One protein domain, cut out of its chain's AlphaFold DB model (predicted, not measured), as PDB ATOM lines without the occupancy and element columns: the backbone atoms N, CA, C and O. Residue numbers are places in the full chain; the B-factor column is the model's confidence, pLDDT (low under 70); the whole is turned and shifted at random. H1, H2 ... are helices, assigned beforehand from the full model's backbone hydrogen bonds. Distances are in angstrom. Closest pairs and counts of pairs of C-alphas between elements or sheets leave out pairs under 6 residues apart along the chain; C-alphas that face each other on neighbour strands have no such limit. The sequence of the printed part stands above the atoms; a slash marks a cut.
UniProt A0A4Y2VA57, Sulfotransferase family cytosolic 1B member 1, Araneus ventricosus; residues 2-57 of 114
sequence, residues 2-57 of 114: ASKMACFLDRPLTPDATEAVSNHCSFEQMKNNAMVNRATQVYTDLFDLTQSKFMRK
ATOM      1  N   ALA A   2     -36.920 -37.183 -28.587       85.31
ATOM      2  CA  ALA A   2     -36.527 -37.578 -27.226       85.31
ATOM      3  C   ALA A   2     -36.722 -39.081 -26.936       85.31
ATOM      4  O   ALA A   2     -35.806 -39.726 -26.438       85.31
ATOM      5  N   SER A   3     -37.845 -39.677 -27.353       87.69
ATOM      6  CA  SER A   3     -38.078 -41.123 -27.200       87.69
ATOM      7  C   SER A   3     -37.102 -41.985 -28.014       87.69
ATOM      8  O   SER A   3     -36.651 -43.008 -27.517       87.69
ATOM      9  N   LYS A   4     -36.724 -41.565 -29.235       89.94
ATOM     10  CA  LYS A   4     -35.735 -42.292 -30.059       89.94
ATOM     11  C   LYS A   4     -34.365 -42.314 -29.354       89.94
ATOM     12  O   LYS A   4     -33.748 -43.368 -29.262       89.94
ATOM     13  N   MET A   5     -33.928 -41.178 -28.796       92.44
ATOM     14  CA  MET A   5     -32.677 -41.088 -28.021       92.44
ATOM     15  C   MET A   5     -32.734 -41.901 -26.724       92.44
ATOM     16  O   MET A   5     -31.779 -42.590 -26.384       92.44
ATOM     17  N   ALA A   6     -33.857 -41.841 -26.012       93.38
ATOM     18  CA  ALA A   6     -34.096 -42.610 -24.798       93.38
ATOM     19  C   ALA A   6     -33.975 -44.123 -25.042       93.38
ATOM     20  O   ALA A   6     -33.286 -44.812 -24.294       93.38
ATOM     21  N   CYS A   7     -34.579 -44.625 -26.125       92.94
ATOM     22  CA  CYS A   7     -34.443 -46.022 -26.534       92.94
ATOM     23  C   CYS A   7     -33.005 -46.374 -26.928       92.94
ATOM     24  O   CYS A   7     -32.523 -47.427 -26.538       92.94
ATOM     25  N   PHE A   8     -32.304 -45.494 -27.651       95.31
ATOM     26  CA  PHE A   8     -30.896 -45.711 -28.008       95.31
ATOM     27  C   PHE A   8     -29.977 -45.835 -26.780       95.31
ATOM     28  O   PHE A   8     -28.975 -46.536 -26.828       95.31
ATOM     29  N   LEU A   9     -30.318 -45.164 -25.677       96.31
ATOM     30  CA  LEU A   9     -29.585 -45.231 -24.411       96.31
ATOM     31  C   LEU A   9     -30.073 -46.356 -23.479       96.31
ATOM     32  O   LEU A   9     -29.700 -46.352 -22.305       96.31
ATOM     33  N   ASP A  10     -30.939 -47.257 -23.958       96.19
ATOM     34  CA  ASP A  10     -31.595 -48.312 -23.169       96.19
ATOM     35  C   ASP A  10     -32.343 -47.777 -21.929       96.19
ATOM     36  O   ASP A  10     -32.415 -48.410 -20.874       96.19
ATOM     37  N   ARG A  11     -32.909 -46.567 -22.039       95.38
ATOM     38  CA  ARG A  11     -33.639 -45.871 -20.966       95.38
ATOM     39  C   ARG A  11     -34.974 -45.330 -21.478       95.38
ATOM     40  O   ARG A  11     -35.110 -44.114 -21.615       95.38
ATOM     41  N   PRO A  12     -35.961 -46.191 -21.781       93.69
ATOM     42  CA  PRO A  12     -37.249 -45.741 -22.294       93.69
ATOM     43  C   PRO A  12     -37.927 -44.784 -21.304       93.69
ATOM     44  O   PRO A  12     -37.978 -45.037 -20.100       93.69
ATOM     45  N   LEU A  13     -38.438 -43.669 -21.822       92.88
ATOM     46  CA  LEU A  13     -39.119 -42.641 -21.038       92.88
ATOM     47  C   LEU A  13     -40.633 -42.850 -21.074       92.88
ATOM     48  O   LEU A  13     -41.186 -43.303 -22.077       92.88
ATOM     49  N   THR A  14     -41.314 -42.450 -20.000       94.94
ATOM     50  CA  THR A  14     -42.776 -42.326 -20.012       94.94
ATOM     51  C   THR A  14     -43.215 -41.195 -20.956       94.94
ATOM     52  O   THR A  14     -42.402 -40.320 -21.289       94.94
ATOM     53  N   PRO A  15     -44.489 -41.174 -21.395       92.12
ATOM     54  CA  PRO A  15     -45.033 -40.061 -22.171       92.12
ATOM     55  C   PRO A  15     -44.814 -38.707 -21.479       92.12
ATOM     56  O   PRO A  15     -44.232 -37.811 -22.085       92.12
ATOM     57  N   ASP A  16     -45.136 -38.611 -20.188       94.31
ATOM     58  CA  ASP A  16     -44.970 -37.386 -19.394       94.31
ATOM     59  C   ASP A  16     -43.506 -36.937 -19.319       94.31
ATOM     60  O   ASP A  16     -43.192 -35.760 -19.493       94.31
ATOM     61  N   ALA A  17     -42.573 -37.875 -19.112       94.25
ATOM     62  CA  ALA A  17     -41.146 -37.559 -19.093       94.25
ATOM     63  C   ALA A  17     -40.639 -37.121 -20.477       94.25
ATOM     64  O   ALA A  17     -39.813 -36.215 -20.581       94.25
ATOM     65  N   THR A  18     -41.148 -37.731 -21.550       92.25
ATOM     66  CA  THR A  18     -40.831 -37.341 -22.930       92.25
ATOM     67  C   THR A  18     -41.315 -35.921 -23.224       92.25
ATOM     68  O   THR A  18     -40.586 -35.139 -23.841       92.25
ATOM     69  N   GLU A  19     -42.525 -35.573 -22.782       91.69
ATOM     70  CA  GLU A  19     -43.094 -34.234 -22.932       91.69
ATOM     71  C   GLU A  19     -42.321 -33.205 -22.104       91.69
ATOM     72  O   GLU A  19     -41.922 -32.171 -22.639       91.69
ATOM     73  N   ALA A  20     -42.014 -33.515 -20.841       94.50
ATOM     74  CA  ALA A  20     -41.223 -32.651 -19.972       94.50
ATOM     75  C   ALA A  20     -39.843 -32.341 -20.576       94.50
ATOM     76  O   ALA A  20     -39.439 -31.177 -20.630       94.50
ATOM     77  N   VAL A  21     -39.146 -33.359 -21.096       94.00
ATOM     78  CA  VAL A  21     -37.860 -33.178 -21.790       94.00
ATOM     79  C   VAL A  21     -38.036 -32.345 -23.057       94.00
ATOM     80  O   VAL A  21     -37.283 -31.400 -23.269       94.00
ATOM     81  N   SER A  22     -39.036 -32.651 -23.885       91.88
ATOM     82  CA  SER A  22     -39.273 -31.919 -25.136       91.88
ATOM     83  C   SER A  22     -39.596 -30.444 -24.888       91.88
ATOM     84  O   SER A  22     -39.098 -29.583 -25.607       91.88
ATOM     85  N   ASN A  23     -40.376 -30.140 -23.846       93.00
ATOM     86  CA  ASN A  23     -40.668 -28.772 -23.437       93.00
ATOM     87  C   ASN A  23     -39.408 -28.067 -22.921       93.00
ATOM     88  O   ASN A  23     -39.086 -26.978 -23.388       93.00
ATOM     89  N   HIS A  24     -38.652 -28.692 -22.011       93.94
ATOM     90  CA  HIS A  24     -37.441 -28.092 -21.441       93.94
ATOM     91  C   HIS A  24     -36.339 -27.857 -22.489       93.94
ATOM     92  O   HIS A  24     -35.603 -26.875 -22.408       93.94
ATOM     93  N   CYS A  25     -36.260 -28.726 -23.499       93.38
ATOM     94  CA  CYS A  25     -35.366 -28.593 -24.648       93.38
ATOM     95  C   CYS A  25     -35.968 -27.778 -25.807       93.38
ATOM     96  O   CYS A  25     -35.367 -27.717 -26.880       93.38
ATOM     97  N   SER A  26     -37.139 -27.158 -25.634       93.31
ATOM     98  CA  SER A  26     -37.670 -26.235 -26.637       93.31
ATOM     99  C   SER A  26     -36.784 -24.995 -26.745       93.31
ATOM    100  O   SER A  26     -36.125 -24.582 -25.785       93.31
ATOM    101  N   PHE A  27     -36.780 -24.372 -27.922       93.94
ATOM    102  CA  PHE A  27     -35.926 -23.215 -28.173       93.94
ATOM    103  C   PHE A  27     -36.223 -22.058 -27.218       93.94
ATOM    104  O   PHE A  27     -35.287 -21.479 -26.679       93.94
ATOM    105  N   GLU A  28     -37.495 -21.771 -26.936       94.25
ATOM    106  CA  GLU A  28     -37.872 -20.700 -26.006       94.25
ATOM    107  C   GLU A  28     -37.410 -20.975 -24.569       94.25
ATOM    108  O   GLU A  28     -36.882 -20.078 -23.906       94.25
ATOM    109  N   GLN A  29     -37.524 -22.218 -24.087       95.50
ATOM    110  CA  GLN A  29     -37.011 -22.577 -22.759       95.50
ATOM    111  C   GLN A  29     -35.483 -22.457 -22.708       95.50
ATOM    112  O   GLN A  29     -34.930 -21.873 -21.776       95.50
ATOM    113  N   MET A  30     -34.788 -22.932 -23.743       94.94
ATOM    114  CA  MET A  30     -33.331 -22.843 -23.821       94.94
ATOM    115  C   MET A  30     -32.835 -21.399 -23.972       94.94
ATOM    116  O   MET A  30     -31.840 -21.029 -23.357       94.94
ATOM    117  N   LYS A  31     -33.537 -20.561 -24.739       93.50
ATOM    118  CA  LYS A  31     -33.240 -19.134 -24.930       93.50
ATOM    119  C   LYS A  31     -33.306 -18.353 -23.624       93.50
ATOM    120  O   LYS A  31     -32.449 -17.500 -23.389       93.50
ATOM    121  N   ASN A  32     -34.254 -18.690 -22.755       93.12
ATOM    122  CA  ASN A  32     -34.432 -18.039 -21.457       93.12
ATOM    123  C   ASN A  32     -33.615 -18.686 -20.322       93.12
ATOM    124  O   ASN A  32     -33.534 -18.134 -19.226       93.12
ATOM    125  N   ASN A  33     -32.961 -19.823 -20.567       93.88
ATOM    126  CA  ASN A  33     -32.149 -20.512 -19.571       93.88
ATOM    127  C   ASN A  33     -30.683 -20.038 -19.601       93.88
ATOM    128  O   ASN A  33     -29.904 -20.398 -20.489       93.88
ATOM    129  N   ALA A  34     -30.289 -19.284 -18.570       90.44
ATOM    130  CA  ALA A  34     -28.944 -18.727 -18.394       90.44
ATOM    131  C   ALA A  34     -27.809 -19.770 -18.406       90.44
ATOM    132  O   ALA A  34     -26.673 -19.435 -18.738       90.44
ATOM    133  N   MET A  35     -28.093 -21.034 -18.065       90.44
ATOM    134  CA  MET A  35     -27.088 -22.104 -18.071       90.44
ATOM    135  C   MET A  35     -26.716 -22.557 -19.487       90.44
ATOM    136  O   MET A  35     -25.621 -23.075 -19.703       90.44
ATOM    137  N   VAL A  36     -27.591 -22.359 -20.478       90.62
ATOM    138  CA  VAL A  36     -27.381 -22.862 -21.849       90.62
ATOM    139  C   VAL A  36     -27.326 -21.750 -22.895       90.62
ATOM    140  O   VAL A  36     -26.589 -21.894 -23.866       90.62
ATOM    141  N   ASN A  37     -27.994 -20.612 -22.679       89.62
ATOM    142  CA  ASN A  37     -28.049 -19.492 -23.631       89.62
ATOM    143  C   ASN A  37     -26.757 -18.653 -23.720       89.62
ATOM    144  O   ASN A  37     -26.715 -17.682 -24.476       89.62
ATOM    145  N   ARG A  38     -25.723 -19.022 -22.948       85.19
ATOM    146  CA  ARG A  38     -24.393 -18.390 -22.895       85.19
ATOM    147  C   ARG A  38     -24.381 -16.936 -22.393       85.19
ATOM    148  O   ARG A  38     -23.337 -16.300 -22.442       85.19
ATOM    149  N   ALA A  39     -25.486 -16.417 -21.850       79.81
ATOM    150  CA  ALA A  39     -25.573 -15.027 -21.392       79.81
ATOM    151  C   ALA A  39     -24.679 -14.712 -20.177       79.81
ATOM    152  O   ALA A  39     -24.283 -13.566 -19.996       79.81
ATOM    153  N   THR A  40     -24.367 -15.709 -19.342       74.81
ATOM    154  CA  THR A  40     -23.574 -15.547 -18.106       74.81
ATOM    155  C   THR A  40     -22.126 -16.023 -18.239       74.81
ATOM    156  O   THR A  40     -21.282 -15.644 -17.434       74.81
ATOM    157  N   GLN A  41     -21.820 -16.830 -19.260       66.44
ATOM    158  CA  GLN A  41     -20.478 -17.337 -19.562       66.44
ATOM    159  C   GLN A  41     -19.918 -16.614 -20.787       66.44
ATOM    160  O   GLN A  41     -19.630 -17.228 -21.816       66.44
ATOM    161  N   VAL A  42     -19.827 -15.286 -20.686       62.62
ATOM    162  CA  VAL A  42     -19.336 -14.439 -21.771       62.62
ATOM    163  C   VAL A  42     -17.821 -14.605 -21.853       62.62
ATOM    164  O   VAL A  42     -17.060 -13.878 -21.223       62.62
ATOM    165  N   TYR A  43     -17.374 -15.591 -22.627       67.75
ATOM    166  CA  TYR A  43     -16.029 -15.570 -23.188       67.75
ATOM    167  C   TYR A  43     -16.018 -14.435 -24.212       67.75
ATOM    168  O   TYR A  43     -16.288 -14.672 -25.385       67.75
ATOM    169  N   THR A  44     -15.806 -13.197 -23.761       65.56
ATOM    170  CA  THR A  44     -15.874 -11.982 -24.597       65.56
ATOM    171  C   THR A  44     -14.955 -12.057 -25.810       65.56
ATOM    172  O   THR A  44     -15.270 -11.495 -26.852       65.56
ATOM    173  N   ASP A  45     -13.870 -12.820 -25.695       71.69
ATOM    174  CA  ASP A  45     -12.889 -13.028 -26.760       71.69
ATOM    175  C   ASP A  45     -13.377 -14.026 -27.831       71.69
ATOM    176  O   ASP A  45     -12.815 -14.092 -28.919       71.69
ATOM    177  N   LEU A  46     -14.421 -14.812 -27.532       70.81
ATOM    178  CA  LEU A  46     -14.993 -15.836 -28.418       70.81
ATOM    179  C   LEU A  46     -16.428 -15.515 -28.864       70.81
ATOM    180  O   LEU A  46     -16.829 -15.909 -29.958       70.81
ATOM    181  N   PHE A  47     -17.210 -14.822 -28.032       72.94
ATOM    182  CA  PHE A  47     -18.622 -14.536 -28.272       72.94
ATOM    183  C   PHE A  47     -18.964 -13.086 -27.924       72.94
ATOM    184  O   PHE A  47     -19.148 -12.737 -26.756       72.94
ATOM    185  N   ASP A  48     -19.158 -12.259 -28.952       79.56
ATOM    186  CA  ASP A  48     -19.769 -10.942 -28.793       79.56
ATOM    187  C   ASP A  48     -21.301 -11.042 -28.886       79.56
ATOM    188  O   ASP A  48     -21.917 -10.940 -29.951       79.56
ATOM    189  N   LEU A  49     -21.930 -11.231 -27.724       80.75
ATOM    190  CA  LEU A  49     -23.386 -11.338 -27.602       80.75
ATOM    191  C   LEU A  49     -24.121  -9.987 -27.696       80.75
ATOM    192  O   LEU A  49     -25.354  -9.944 -27.547       80.75
ATOM    193  N   THR A  50     -23.393  -8.885 -27.911       80.06
ATOM    194  CA  THR A  50     -23.979  -7.579 -28.238       80.06
ATOM    195  C   THR A  50     -24.316  -7.480 -29.724       80.06
ATOM    196  O   THR A  50     -25.340  -6.896 -30.066       80.06
ATOM    197  N   GLN A  51     -23.534  -8.138 -30.587       82.88
ATOM    198  CA  GLN A  51     -23.786  -8.200 -32.028       82.88
ATOM    199  C   GLN A  51     -24.832  -9.256 -32.400       82.88
ATOM    200  O   GLN A  51     -25.696  -9.015 -33.239       82.88
ATOM    201  N   SER A  52     -24.775 -10.436 -31.777       85.75
ATOM    202  CA  SER A  52     -25.730 -11.513 -32.046       85.75
ATOM    203  C   SER A  52     -25.921 -12.401 -30.827       85.75
ATOM    204  O   SER A  52     -24.961 -12.847 -30.203       85.75
ATOM    205  N   LYS A  53     -27.177 -12.697 -30.483       88.88
ATOM    206  CA  LYS A  53     -27.478 -13.654 -29.411       88.88
ATOM    207  C   LYS A  53     -27.129 -15.072 -29.859       88.88
ATOM    208  O   LYS A  53     -27.390 -15.442 -31.001       88.88
ATOM    209  N   PHE A  54     -26.616 -15.883 -28.931       89.44
ATOM    210  CA  PHE A  54     -26.291 -17.290 -29.187       89.44
ATOM    211  C   PHE A  54     -27.525 -18.073 -29.665       89.44
ATOM    212  O   PHE A  54     -27.512 -18.715 -30.713       89.44
ATOM    213  N   MET A  55     -28.640 -17.936 -28.943       92.19
ATOM    214  CA  MET A  55     -29.950 -18.443 -29.362       92.19
ATOM    215  C   MET A  55     -30.619 -17.426 -30.301       92.19
ATOM    216  O   MET A  55     -31.420 -16.604 -29.860       92.19
ATOM    217  N   ARG A  56     -30.249 -17.442 -31.591       92.12
ATOM    218  CA  ARG A  56     -30.627 -16.405 -32.578       92.12
ATOM    219  C   ARG A  56     -32.092 -16.465 -33.040       92.12
ATOM    220  O   ARG A  56     -32.871 -15.587 -32.692       92.12
ATOM    221  N   LYS A  57     -32.455 -17.475 -33.844       92.31
ATOM    222  CA  LYS A  57     -33.836 -17.691 -34.337       92.31
ATOM    223  C   LYS A  57     -34.343 -19.120 -34.133       92.31
ATOM    224  O   LYS A  57     -35.510 -19.301 -33.830       92.31
TER     225      LYS A  57
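This is residues 2 to 57 of the 114 residues of the protein "Sulfotransferase family cytosolic 1B member 1" of Araneus ventricosus (UniProt A0A4Y2VA57). H2, the longest helix, and short H3 follow one another along a rod, with H1 set steeply over H2 near one end. Beyond H3, residues 33 to 57 make a long loop without a named element that runs out to the far end, where residues 40 to 46 stick out, and folds back. The 56 printed residues hold three named helices, H1, H2, H3 in order, and no named strand; the class is all helix, though only 23 residues are in helices. The whole is only just loose, close to extended, with a radius of gyration of the C-alphas of 15.1 A and spans of 41 by 19 by 17 A.

Find C-alpha 15 at (-45.033, -40.061, -22.171); from there H2 runs 14.2 A to residue 24. H1 is residues 2 to 8, 9.9 A. H3, residues 27 to 32, 8.6 A, ends at (-34.432, -18.039, -21.457).

H2 touches H1, closest at the C-alphas of Thr 18 and Ala 2, 6.1 A, opposite ways at a steep tilt of 66 degrees. H3 is close to H2 but not clearly touching, closest at the C-alphas of Met 30 and His 24, 7.1 A. H1 and H3 are apart. In H1, H2 and H3 every O i to N i+4 pair is within hydrogen-bond range.

The C-alphas farthest apart, of Thr 14 and Asp 45, are 42.4 A apart. The printed part has no cut and no long link between helices. Look for low confidence, pLDDT under 70, at residues 41 to 44.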